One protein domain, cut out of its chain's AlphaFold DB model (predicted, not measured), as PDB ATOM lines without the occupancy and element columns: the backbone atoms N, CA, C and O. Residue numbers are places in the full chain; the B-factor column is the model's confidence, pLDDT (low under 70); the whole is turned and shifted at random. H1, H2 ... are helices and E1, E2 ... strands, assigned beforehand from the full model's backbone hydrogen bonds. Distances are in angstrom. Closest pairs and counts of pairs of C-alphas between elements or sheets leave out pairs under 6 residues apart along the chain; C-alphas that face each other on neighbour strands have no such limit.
ATOM      1  N   VAL A   3       1.232   4.679 -21.155       96.62
ATOM      2  CA  VAL A   3       0.683   4.973 -22.484       96.62
ATOM      3  C   VAL A   3       1.830   5.335 -23.401       96.62
ATOM      4  O   VAL A   3       2.631   6.198 -23.063       96.62
ATOM      5  N   GLU A   4       1.900   4.703 -24.561       97.38
ATOM      6  CA  GLU A   4       2.882   5.018 -25.587       97.38
ATOM      7  C   GLU A   4       2.151   5.480 -26.841       97.38
ATOM      8  O   GLU A   4       1.150   4.881 -27.236       97.38
ATOM      9  N   ILE A   5       2.639   6.548 -27.462       97.75
ATOM     10  CA  ILE A   5       2.158   7.013 -28.760       97.75
ATOM     11  C   ILE A   5       3.312   6.877 -29.741       97.75
ATOM     12  O   ILE A   5       4.360   7.515 -29.593       97.75
ATOM     13  N   VAL A   6       3.111   6.008 -30.724       97.44
ATOM     14  CA  VAL A   6       4.032   5.774 -31.829       97.44
ATOM     15  C   VAL A   6       3.641   6.728 -32.939       97.44
ATOM     16  O   VAL A   6       2.498   6.708 -33.391       97.44
ATOM     17  N   TYR A   7       4.579   7.555 -33.384       96.50
ATOM     18  CA  TYR A   7       4.357   8.502 -34.468       96.50
ATOM     19  C   TYR A   7       5.224   8.161 -35.676       96.50
ATOM     20  O   TYR A   7       6.303   7.589 -35.537       96.50
ATOM     21  N   ARG A   8       4.766   8.562 -36.860       94.88
ATOM     22  CA  ARG A   8       5.479   8.369 -38.126       94.88
ATOM     23  C   ARG A   8       6.709   9.265 -38.261       94.88
ATOM     24  O   ARG A   8       7.727   8.840 -38.797       94.88
ATOM     25  N   ASP A   9       6.590  10.519 -37.838       92.31
ATOM     26  CA  ASP A   9       7.491  11.615 -38.215       92.31
ATOM     27  C   ASP A   9       8.158  12.317 -37.020       92.31
ATOM     28  O   ASP A   9       8.872  13.306 -37.190       92.31
ATOM     29  N   ARG A  10       7.958  11.796 -35.807       91.38
ATOM     30  CA  ARG A  10       8.498  12.355 -34.563       91.38
ATOM     31  C   ARG A  10       8.863  11.243 -33.570       91.38
ATOM     32  O   ARG A  10       8.429  10.103 -33.739       91.38
ATOM     33  N   PRO A  11       9.648  11.550 -32.522       92.44
ATOM     34  CA  PRO A  11       9.955  10.587 -31.469       92.44
ATOM     35  C   PRO A  11       8.691  10.044 -30.798       92.44
ATOM     36  O   PRO A  11       7.709  10.767 -30.635       92.44
ATOM     37  N   HIS A  12       8.738   8.781 -30.372       90.12
ATOM     38  CA  HIS A  12       7.651   8.182 -29.602       90.12
ATOM     39  C   HIS A  12       7.505   8.892 -28.254       90.12
ATOM     40  O   HIS A  12       8.502   9.215 -27.602       90.12
ATOM     41  N   SER A  13       6.264   9.074 -27.814       94.25
ATOM     42  CA  SER A  13       5.963   9.598 -26.481       94.25
ATOM     43  C   SER A  13       5.618   8.445 -25.553       94.25
ATOM     44  O   SER A  13       4.746   7.648 -25.884       94.25
ATOM     45  N   VAL A  14       6.266   8.369 -24.390       95.19
ATOM     46  CA  VAL A  14       5.955   7.390 -23.337       95.19
ATOM     47  C   VAL A  14       5.515   8.143 -22.089       95.19
ATOM     48  O   VAL A  14       6.257   8.958 -21.544       95.19
ATOM     49  N   PHE A  15       4.297   7.866 -21.639       92.12
ATOM     50  CA  PHE A  15       3.674   8.469 -20.473       92.12
ATOM     51  C   PHE A  15       3.564   7.431 -19.362       92.12
ATOM     52  O   PHE A  15       2.765   6.497 -19.445       92.12
ATOM     53  N   GLU A  16       4.311   7.629 -18.281       92.56
ATOM     54  CA  GLU A  16       4.058   6.932 -17.022       92.56
ATOM     55  C   GLU A  16       2.966   7.674 -16.256       92.56
ATOM     56  O   GLU A  16       3.197   8.651 -15.543       92.56
ATOM     57  N   VAL A  17       1.731   7.226 -16.443       87.44
ATOM     58  CA  VAL A  17       0.559   7.885 -15.885       87.44
ATOM     59  C   VAL A  17       0.384   7.492 -14.427       87.44
ATOM     60  O   VAL A  17       0.051   6.340 -14.106       87.44
ATOM     61  N   GLN A  18       0.527   8.496 -13.565       82.81
ATOM     62  CA  GLN A  18       0.178   8.439 -12.155       82.81
ATOM     63  C   GLN A  18      -0.865   9.517 -11.839       82.81
ATOM     64  O   GLN A  18      -0.703  10.666 -12.255       82.81
ATOM     65  N   PRO A  19      -1.940   9.179 -11.112       74.94
ATOM     66  CA  PRO A  19      -2.905  10.179 -10.682       74.94
ATOM     67  C   PRO A  19      -2.253  11.233  -9.759       74.94
ATOM     68  O   PRO A  19      -1.505  10.858  -8.856       74.94
ATOM     69  N   PRO A  20      -2.526  12.539  -9.939       73.69
ATOM     70  CA  PRO A  20      -1.927  13.595  -9.137       73.69
ATOM     71  C   PRO A  20      -2.595  13.696  -7.759       73.69
ATOM     72  O   PRO A  20      -3.786  13.966  -7.674       73.69
ATOM     73  N   GLY A  21      -1.837  13.561  -6.668       66.88
ATOM     74  CA  GLY A  21      -2.329  13.724  -5.290       66.88
ATOM     75  C   GLY A  21      -1.946  12.562  -4.370       66.88
ATOM     76  O   GLY A  21      -1.318  11.599  -4.803       66.88
ATOM     77  N   ARG A  22      -2.289  12.648  -3.076       60.16
ATOM     78  CA  ARG A  22      -2.012  11.565  -2.115       60.16
ATOM     79  C   ARG A  22      -3.070  10.468  -2.234       60.16
ATOM     80  O   ARG A  22      -4.255  10.730  -2.058       60.16
ATOM     81  N   ALA A  23      -2.626   9.235  -2.472       59.28
ATOM     82  CA  ALA A  23      -3.475   8.043  -2.539       59.28
ATOM     83  C   ALA A  23      -4.190   7.707  -1.212       59.28
ATOM     84  O   ALA A  23      -5.102   6.890  -1.194       59.28
ATOM     85  N   GLU A  24      -3.792   8.345  -0.109       62.03
ATOM     86  CA  GLU A  24      -4.230   8.043   1.259       62.03
ATOM     87  C   GLU A  24      -5.732   8.293   1.507       62.03
ATOM     88  O   GLU A  24      -6.294   7.743   2.449       62.03
ATOM     89  N   GLU A  25      -6.404   9.068   0.648       67.25
ATOM     90  CA  GLU A  25      -7.841   9.385   0.756       67.25
ATOM     91  C   GLU A  25      -8.728   8.572  -0.207       67.25
ATOM     92  O   GLU A  25      -9.945   8.760  -0.258       67.25
ATOM     93  N   CYS A  26      -8.138   7.672  -0.997       80.00
ATOM     94  CA  CYS A  26      -8.821   6.969  -2.074       80.00
ATOM     95  C   CYS A  26      -8.714   5.450  -1.915       80.00
ATOM     96  O   CYS A  26      -7.630   4.914  -1.709       80.00
ATOM     97  N   VAL A  27      -9.834   4.735  -2.061       87.31
ATOM     98  CA  VAL A  27      -9.842   3.261  -1.989       87.31
ATOM     99  C   VAL A  27      -9.580   2.583  -3.331       87.31
ATOM    100  O   VAL A  27      -9.169   1.426  -3.355       87.31
ATOM    101  N   ALA A  28      -9.815   3.277  -4.446       88.69
ATOM    102  CA  ALA A  28      -9.520   2.787  -5.791       88.69
ATOM    103  C   ALA A  28      -9.474   3.936  -6.805       88.69
ATOM    104  O   ALA A  28     -10.251   4.883  -6.716       88.69
ATOM    105  N   THR A  29      -8.615   3.824  -7.815       88.69
ATOM    106  CA  THR A  29      -8.614   4.726  -8.976       88.69
ATOM    107  C   THR A  29      -8.984   3.946 -10.230       88.69
ATOM    108  O   THR A  29      -8.457   2.863 -10.469       88.69
ATOM    109  N   GLU A  30      -9.876   4.506 -11.040       91.00
ATOM    110  CA  GLU A  30     -10.193   4.013 -12.378       91.00
ATOM    111  C   GLU A  30      -9.528   4.942 -13.392       91.00
ATOM    112  O   GLU A  30      -9.903   6.107 -13.480       91.00
ATOM    113  N   THR A  31      -8.557   4.441 -14.159       91.25
ATOM    114  CA  THR A  31      -7.914   5.206 -15.236       91.25
ATOM    115  C   THR A  31      -8.410   4.734 -16.598       91.25
ATOM    116  O   THR A  31      -8.378   3.538 -16.918       91.25
ATOM    117  N   ARG A  32      -8.854   5.688 -17.414       91.88
ATOM    118  CA  ARG A  32      -9.389   5.474 -18.755       91.88
ATOM    119  C   ARG A  32      -8.570   6.233 -19.784       91.88
ATOM    120  O   ARG A  32      -7.919   7.227 -19.480       91.88
ATOM    121  N   LEU A  33      -8.609   5.710 -20.997       95.31
ATOM    122  CA  LEU A  33      -8.031   6.315 -22.179       95.31
ATOM    123  C   LEU A  33      -9.189   6.467 -23.168       95.31
ATOM    124  O   LEU A  33      -9.901   5.485 -23.394       95.31
ATOM    125  N   SER A  34      -9.415   7.669 -23.686       95.00
ATOM    126  CA  SER A  34     -10.453   7.946 -24.680       95.00
ATOM    127  C   SER A  34      -9.844   8.616 -25.902       95.00
ATOM    128  O   SER A  34      -9.017   9.519 -25.791       95.00
ATOM    129  N   LEU A  35     -10.248   8.140 -27.074       95.19
ATOM    130  CA  LEU A  35      -9.943   8.766 -28.348       95.19
ATOM    131  C   LEU A  35     -11.176   9.565 -28.772       95.19
ATOM    132  O   LEU A  35     -12.242   8.993 -28.997       95.19
ATOM    133  N   GLU A  36     -11.041  10.882 -28.820       95.06
ATOM    134  CA  GLU A  36     -12.114  11.826 -29.131       95.06
ATOM    135  C   GLU A  36     -11.729  12.686 -30.344       95.06
ATOM    136  O   GLU A  36     -10.551  12.740 -30.706       95.06
ATOM    137  N   PRO A  37     -12.691  13.371 -30.995       93.38
ATOM    138  CA  PRO A  37     -12.405  14.166 -32.191       93.38
ATOM    139  C   PRO A  37     -11.335  15.249 -31.998       93.38
ATOM    140  O   PRO A  37     -10.700  15.658 -32.965       93.38
ATOM    141  N   ASP A  38     -11.144  15.733 -30.768       95.81
ATOM    142  CA  ASP A  38     -10.167  16.767 -30.425       95.81
ATOM    143  C   ASP A  38      -8.821  16.214 -29.924       95.81
ATOM    144  O   ASP A  38      -7.848  16.973 -29.841       95.81
ATOM    145  N   GLY A  39      -8.718  14.910 -29.639       97.12
ATOM    146  CA  GLY A  39      -7.468  14.310 -29.191       97.12
ATOM    147  C   GLY A  39      -7.587  12.992 -28.429       97.12
ATOM    148  O   GLY A  39      -8.657  12.410 -28.247       97.12
ATOM    149  N   LEU A  40      -6.432  12.527 -27.957       97.56
ATOM    150  CA  LEU A  40      -6.289  11.393 -27.057       97.56
ATOM    151  C   LEU A  40      -6.252  11.906 -25.623       97.56
ATOM    152  O   LEU A  40      -5.377  12.693 -25.252       97.56
ATOM    153  N   TRP A  41      -7.158  11.404 -24.800       97.00
ATOM    154  CA  TRP A  41      -7.323  11.840 -23.428       97.00
ATOM    155  C   TRP A  41      -7.072  10.712 -22.448       97.00
ATOM    156  O   TRP A  41      -7.559   9.596 -22.611       97.00
ATOM    157  N   ILE A  42      -6.348  11.035 -21.384       95.00
ATOM    158  CA  ILE A  42      -6.186  10.174 -20.221       95.00
ATOM    159  C   ILE A  42      -7.031  10.757 -19.098       95.00
ATOM    160  O   ILE A  42      -6.866  11.917 -18.723       95.00
ATOM    161  N   GLU A  43      -7.920   9.950 -18.540       93.81
ATOM    162  CA  GLU A  43      -8.834  10.350 -17.478       93.81
ATOM    163  C   GLU A  43      -8.644   9.468 -16.255       93.81
ATOM    164  O   GLU A  43      -8.348   8.276 -16.379       93.81
ATOM    165  N   ALA A  44      -8.901  10.018 -15.071       92.12
ATOM    166  CA  ALA A  44      -9.113   9.186 -13.904       92.12
ATOM    167  C   ALA A  44     -10.289   9.644 -13.050       92.12
ATOM    168  O   ALA A  44     -10.486  10.836 -12.789       92.12
ATOM    169  N   ASP A  45     -11.001   8.648 -12.538       92.00
ATOM    170  CA  ASP A  45     -11.948   8.793 -11.448       92.00
ATOM    171  C   ASP A  45     -11.344   8.189 -10.180       92.00
ATOM    172  O   ASP A  45     -10.624   7.187 -10.219       92.00
ATOM    173  N   ARG A  46     -11.666   8.787  -9.036       90.56
ATOM    174  CA  ARG A  46     -11.288   8.281  -7.717       90.56
ATOM    175  C   ARG A  46     -12.516   7.781  -6.972       90.56
ATOM    176  O   ARG A  46     -13.611   8.319  -7.128       90.56
ATOM    177  N   TYR A  47     -12.330   6.754  -6.159       90.88
ATOM    178  CA  TYR A  47     -13.364   6.212  -5.291       90.88
ATOM    179  C   TYR A  47     -13.057   6.612  -3.855       90.88
ATOM    180  O   TYR A  47     -11.992   6.295  -3.325       90.88
ATOM    181  N   GLU A  48     -13.994   7.325  -3.242       89.31
ATOM    182  CA  GLU A  48     -13.885   7.832  -1.873       89.31
ATOM    183  C   GLU A  48     -14.898   7.119  -0.990       89.31
ATOM    184  O   GLU A  48     -16.054   6.946  -1.390       89.31
ATOM    185  N   MET A  49     -14.490   6.727   0.216       87.25
ATOM    186  CA  MET A  49     -15.414   6.139   1.182       87.25
ATOM    187  C   MET A  49     -16.410   7.187   1.662       87.25
ATOM    188  O   MET A  49     -16.029   8.206   2.234       87.25
ATOM    189  N   GLY A  50     -17.698   6.920   1.457       77.75
ATOM    190  CA  GLY A  50     -18.750   7.675   2.117       77.75
ATOM    191  C   GLY A  50     -18.808   7.361   3.613       77.75
ATOM    192  O   GLY A  50     -18.336   6.322   4.080       77.75
ATOM    193  N   THR A  51     -19.441   8.249   4.374       73.12
ATOM    194  CA  THR A  51     -19.784   7.991   5.775       73.12
ATOM    195  C   THR A  51     -20.809   6.856   5.856       73.12
ATOM    196  O   THR A  51     -21.880   6.959   5.253       73.12
ATOM    197  N   ALA A  52     -20.510   5.790   6.603       73.88
ATOM    198  CA  ALA A  52     -21.502   4.765   6.934       73.88
ATOM    199  C   ALA A  52     -22.587   5.345   7.858       73.88
ATOM    200  O   ALA A  52     -22.273   6.033   8.827       73.88
ATOM    201  N   GLY A  53     -23.855   5.054   7.559       71.56
ATOM    202  CA  GLY A  53     -24.953   5.216   8.517       71.56
ATOM    203  C   GLY A  53     -25.009   4.040   9.499       71.56
ATOM    204  O   GLY A  53     -24.411   2.994   9.240       71.56
ATOM    205  N   ASP A  54     -25.738   4.197  10.609       77.06
ATOM    206  CA  ASP A  54     -25.863   3.156  11.639       77.06
ATOM    207  C   ASP A  54     -26.325   1.816  11.039       77.06
ATOM    208  O   ASP A  54     -27.411   1.702  10.469       77.06
ATOM    209  N   GLY A  55     -25.471   0.795  11.164       79.69
ATOM    210  CA  GLY A  55     -25.739  -0.578  10.725       79.69
ATOM    211  C   GLY A  55     -25.498  -0.881   9.239       79.69
ATOM    212  O   GLY A  55     -25.675  -2.032   8.841       79.69
ATOM    213  N   ALA A  56     -25.078   0.089   8.420       79.56
ATOM    214  CA  ALA A  56     -24.777  -0.131   7.001       79.56
ATOM    215  C   ALA A  56     -23.268  -0.263   6.740       79.56
ATOM    216  O   ALA A  56     -22.451   0.436   7.339       79.56
ATOM    217  N   ALA A  57     -22.889  -1.129   5.793       84.06
ATOM    218  CA  ALA A  57     -21.522  -1.157   5.285       84.06
ATOM    219  C   ALA A  57     -21.211   0.166   4.556       84.06
ATOM    220  O   ALA A  57     -22.058   0.656   3.802       84.06
ATOM    221  N   PRO A  58     -20.023   0.759   4.753       82.69
ATOM    222  CA  PRO A  58     -19.658   1.976   4.047       82.69
ATOM    223  C   PRO A  58     -19.523   1.699   2.542       82.69
ATOM    224  O   PRO A  58     -18.987   0.670   2.131       82.69
ATOM    225  N   VAL A  59     -20.005   2.633   1.719       87.56
ATOM    226  CA  VAL A  59     -19.977   2.530   0.254       87.56
ATOM    227  C   VAL A  59     -19.001   3.556  -0.305       87.56
ATOM    228  O   VAL A  59     -19.070   4.739   0.033       87.56
ATOM    229  N   ALA A  60     -18.108   3.107  -1.184       90.62
ATOM    230  CA  ALA A  60     -17.244   4.000  -1.938       90.62
ATOM    231  C   ALA A  60     -18.004   4.607  -3.125       90.62
ATOM    232  O   ALA A  60     -18.652   3.887  -3.886       90.62
ATOM    233  N   VAL A  61     -17.909   5.923  -3.311       90.38
ATOM    234  CA  VAL A  61     -18.578   6.635  -4.407       90.38
ATOM    235  C   VAL A  61     -17.549   7.111  -5.422       90.38
ATOM    236  O   VAL A  61     -16.529   7.698  -5.059       90.38
ATOM    237  N   ARG A  62     -17.840   6.886  -6.708       92.12
ATOM    238  CA  ARG A  62     -17.016   7.362  -7.823       92.12
ATOM    239  C   ARG A  62     -17.108   8.883  -7.952       92.12
ATOM    240  O   ARG A  62     -18.203   9.440  -8.048       92.12
ATOM    241  N   ARG A  63     -15.961   9.551  -8.018       90.12
ATOM    242  CA  ARG A  63     -15.825  10.989  -8.259       90.12
ATOM    243  C   ARG A  63     -14.879  11.217  -9.427       90.12
ATOM    244  O   ARG A  63     -13.794  10.641  -9.466       90.12
ATOM    245  N   ARG A  64     -15.282  12.088 -10.355       90.00
ATOM    246  CA  ARG A  64     -14.377  12.579 -11.400       90.00
ATOM    247  C   ARG A  64     -13.223  13.313 -10.748       90.00
ATOM    248  O   ARG A  64     -13.461  14.127  -9.855       90.00
ATOM    249  N   TRP A  65     -12.007  13.023 -11.190       88.81
ATOM    250  CA  TRP A  65     -10.822  13.575 -10.554       88.81
ATOM    251  C   TRP A  65     -10.024  14.463 -11.496       88.81
ATOM    252  O   TRP A  65      -9.901  15.656 -11.234       88.81
ATOM    253  N   TRP A  66      -9.518  13.915 -12.597       90.12
ATOM    254  CA  TRP A  66      -8.718  14.683 -13.545       90.12
ATOM    255  C   TRP A  66      -8.774  14.097 -14.951       90.12
ATOM    256  O   TRP A  66      -9.152  12.942 -15.162       90.12
ATOM    257  N   ARG A  67      -8.377  14.935 -15.907       92.94
ATOM    258  CA  ARG A  67      -8.250  14.607 -17.320       92.94
ATOM    259  C   ARG A  67      -7.045  15.347 -17.902       92.94
ATOM    260  O   ARG A  67      -6.828  16.512 -17.577       92.94
ATOM    261  N   LEU A  68      -6.267  14.658 -18.726       93.12
ATOM    262  CA  LEU A  68      -5.055  15.133 -19.392       93.12
ATOM    263  C   LEU A  68      -5.199  14.904 -20.896       93.12
ATOM    264  O   LEU A  68      -5.511  13.789 -21.310       93.12
ATOM    265  N   LEU A  69      -4.936  15.935 -21.698       96.19
ATOM    266  CA  LEU A  69      -4.784  15.785 -23.144       96.19
ATOM    267  C   LEU A  69      -3.386  15.218 -23.416       96.19
ATOM    268  O   LEU A  69      -2.393  15.902 -23.181       96.19
ATOM    269  N   ALA A  70      -3.314  13.962 -23.847       95.75
ATOM    270  CA  ALA A  70      -2.056  13.271 -24.127       95.75
ATOM    271  C   ALA A  70      -1.502  13.625 -25.513       95.75
ATOM    272  O   ALA A  70      -0.291  13.721 -25.686       95.75
ATOM    273  N   ALA A  71      -2.398  13.812 -26.483       96.44
ATOM    274  CA  ALA A  71      -2.083  14.286 -27.824       96.44
ATOM    275  C   ALA A  71      -3.313  14.983 -28.411       96.44
ATOM    276  O   ALA A  71      -4.421  14.457 -28.313       96.44
ATOM    277  N   SER A  72      -3.129  16.144 -29.031       96.88
ATOM    278  CA  SER A  72      -4.199  16.819 -29.777       96.88
ATOM    279  C   SER A  72      -4.538  16.091 -31.085       96.88
ATOM    280  O   SER A  72      -3.766  15.259 -31.564       96.88
ATOM    281  N   ALA A  73      -5.667  16.436 -31.709       95.88
ATOM    282  CA  ALA A  73      -6.037  15.923 -33.031       95.88
ATOM    283  C   ALA A  73      -4.949  16.165 -34.099       95.88
ATOM    284  O   ALA A  73      -4.667  15.285 -34.912       95.88
ATOM    285  N   GLU A  74      -4.288  17.329 -34.065       94.81
ATOM    286  CA  GLU A  74      -3.169  17.643 -34.962       94.81
ATOM    287  C   GLU A  74      -1.992  16.691 -34.729       94.81
ATOM    288  O   GLU A  74      -1.416  16.158 -35.675       94.81
ATOM    289  N   GLU A  75      -1.657  16.407 -33.472       94.31
ATOM    290  CA  GLU A  75      -0.581  15.471 -33.152       94.31
ATOM    291  C   GLU A  75      -0.924  14.041 -33.583       94.31
ATOM    292  O   GLU A  75      -0.091  13.344 -34.172       94.31
ATOM    293  N   LEU A  76      -2.173  13.632 -33.354       95.38
ATOM    294  CA  LEU A  76      -2.688  12.322 -33.734       95.38
ATOM    295  C   LEU A  76      -2.716  12.084 -35.244       95.38
ATOM    296  O   LEU A  76      -2.662  10.924 -35.650       95.38
ATOM    297  N   SER A  77      -2.742  13.129 -36.076       93.88
ATOM    298  CA  SER A  77      -2.678  12.989 -37.542       93.88
ATOM    299  C   SER A  77      -1.437  12.221 -38.024       93.88
ATOM    300  O   SER A  77      -1.473  11.550 -39.052       93.88
ATOM    301  N   SER A  78      -0.359  12.256 -37.236       94.81
ATOM    302  CA  SER A  78       0.895  11.536 -37.495       94.81
ATOM    303  C   SER A  78       1.091  10.282 -36.631       94.81
ATOM    304  O   SER A  78       2.105   9.599 -36.768       94.81
ATOM    305  N   ALA A  79       0.169   9.992 -35.707       96.69
ATOM    306  CA  ALA A  79       0.272   8.845 -34.809       96.69
ATOM    307  C   ALA A  79      -0.115   7.554 -35.540       96.69
ATOM    308  O   ALA A  79      -1.198   7.468 -36.105       96.69
ATOM    309  N   GLU A  80       0.754   6.550 -35.503       97.06
ATOM    310  CA  GLU A  80       0.551   5.228 -36.106       97.06
ATOM    311  C   GLU A  80      -0.091   4.242 -35.135       97.06
ATOM    312  O   GLU A  80      -0.851   3.363 -35.534       97.06
TER     313      GLU A  80
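Overview. This is residues 3 to 80 of the 171 residues of an uncharacterized protein of Collinsella sp. An271 (UniProt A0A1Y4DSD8). A long, narrow, twisted sheet of three strands, E3, E4 and E5, makes most of a rod, and the loop of residues 50 to 59 carries it on at one end. Beside the half of this sheet away from that loop runs a small separate hairpin, E1 and E2, and the one short helix, H1, sits at the same end. The printed part has 78 residues, with five named strands and then one named helix, in the order E1 E2 E3 E4 E5 H1, and its class is mostly strand. Both sheets, E3 - E4 - E5 and E1 - E2, are antiparallel. The whole is only just loose, close to extended, with a radius of gyration of the C-alphas of 17.1 A and spans of 60 by 23 by 15 A.

Arrangement. E1, residues 3 to 7, and E2, residues 13 to 16, form an antiparallel hairpin at 178 degrees, with N 3 and O 15 within hydrogen-bond range at 2.9 A. E2 is apart from E3, residues 28 to 36. E3 forms a hairpin with E4, residues 39 to 49, antiparallel at 159 degrees; N 32 and O 43 are 2.8 A apart, within hydrogen-bond range. E4 forms another hairpin with E5, residues 60 to 72, antiparallel at 163 degrees, with N 63 and O 46 within hydrogen-bond range at 2.8 A. E3, E4 and E5 are a meander, each strand the antiparallel neighbour of the one before; E3 and E5 are its edge strands. E2 and E5 are only just apart, their closest C-alphas 8.3 A from each other. H1, residues 73 to 76, is on the three-stranded sheet but only grazes it; its closest C-alpha pair with E4 is Gly 39 and Ala 73, 4.4 A apart. H1 and E1 are near each other, with 5 pairs of C-alphas within 10 A. H1 is too short for an O i to N i+4 pair, and its one O i to N i+3 pair is within range.

Along the chain. E1 begins at C-alpha 3 (0.683, 4.973, -22.484) and is 13.0 A long from first to last C-alpha; E2 measures 10.0 A. E3 measures 25.2 A, E4 32.4 A and E5 33.3 A. E5 begins at C-alpha 60 (-17.244, 4.000, -1.938). H1, 5.0 A long, ends at C-alpha 76 (-2.688, 12.322, -33.734).

Size, cuts and confidence. The two C-alphas farthest apart are those of Asp 9 and Asp 54, at 60.6 A. The printed part has no cut. The link from E2 to E3, 11 residues, is long. The mean pLDDT of the printed part is 88.7, and residues 21 to 25, in that link, are under 70.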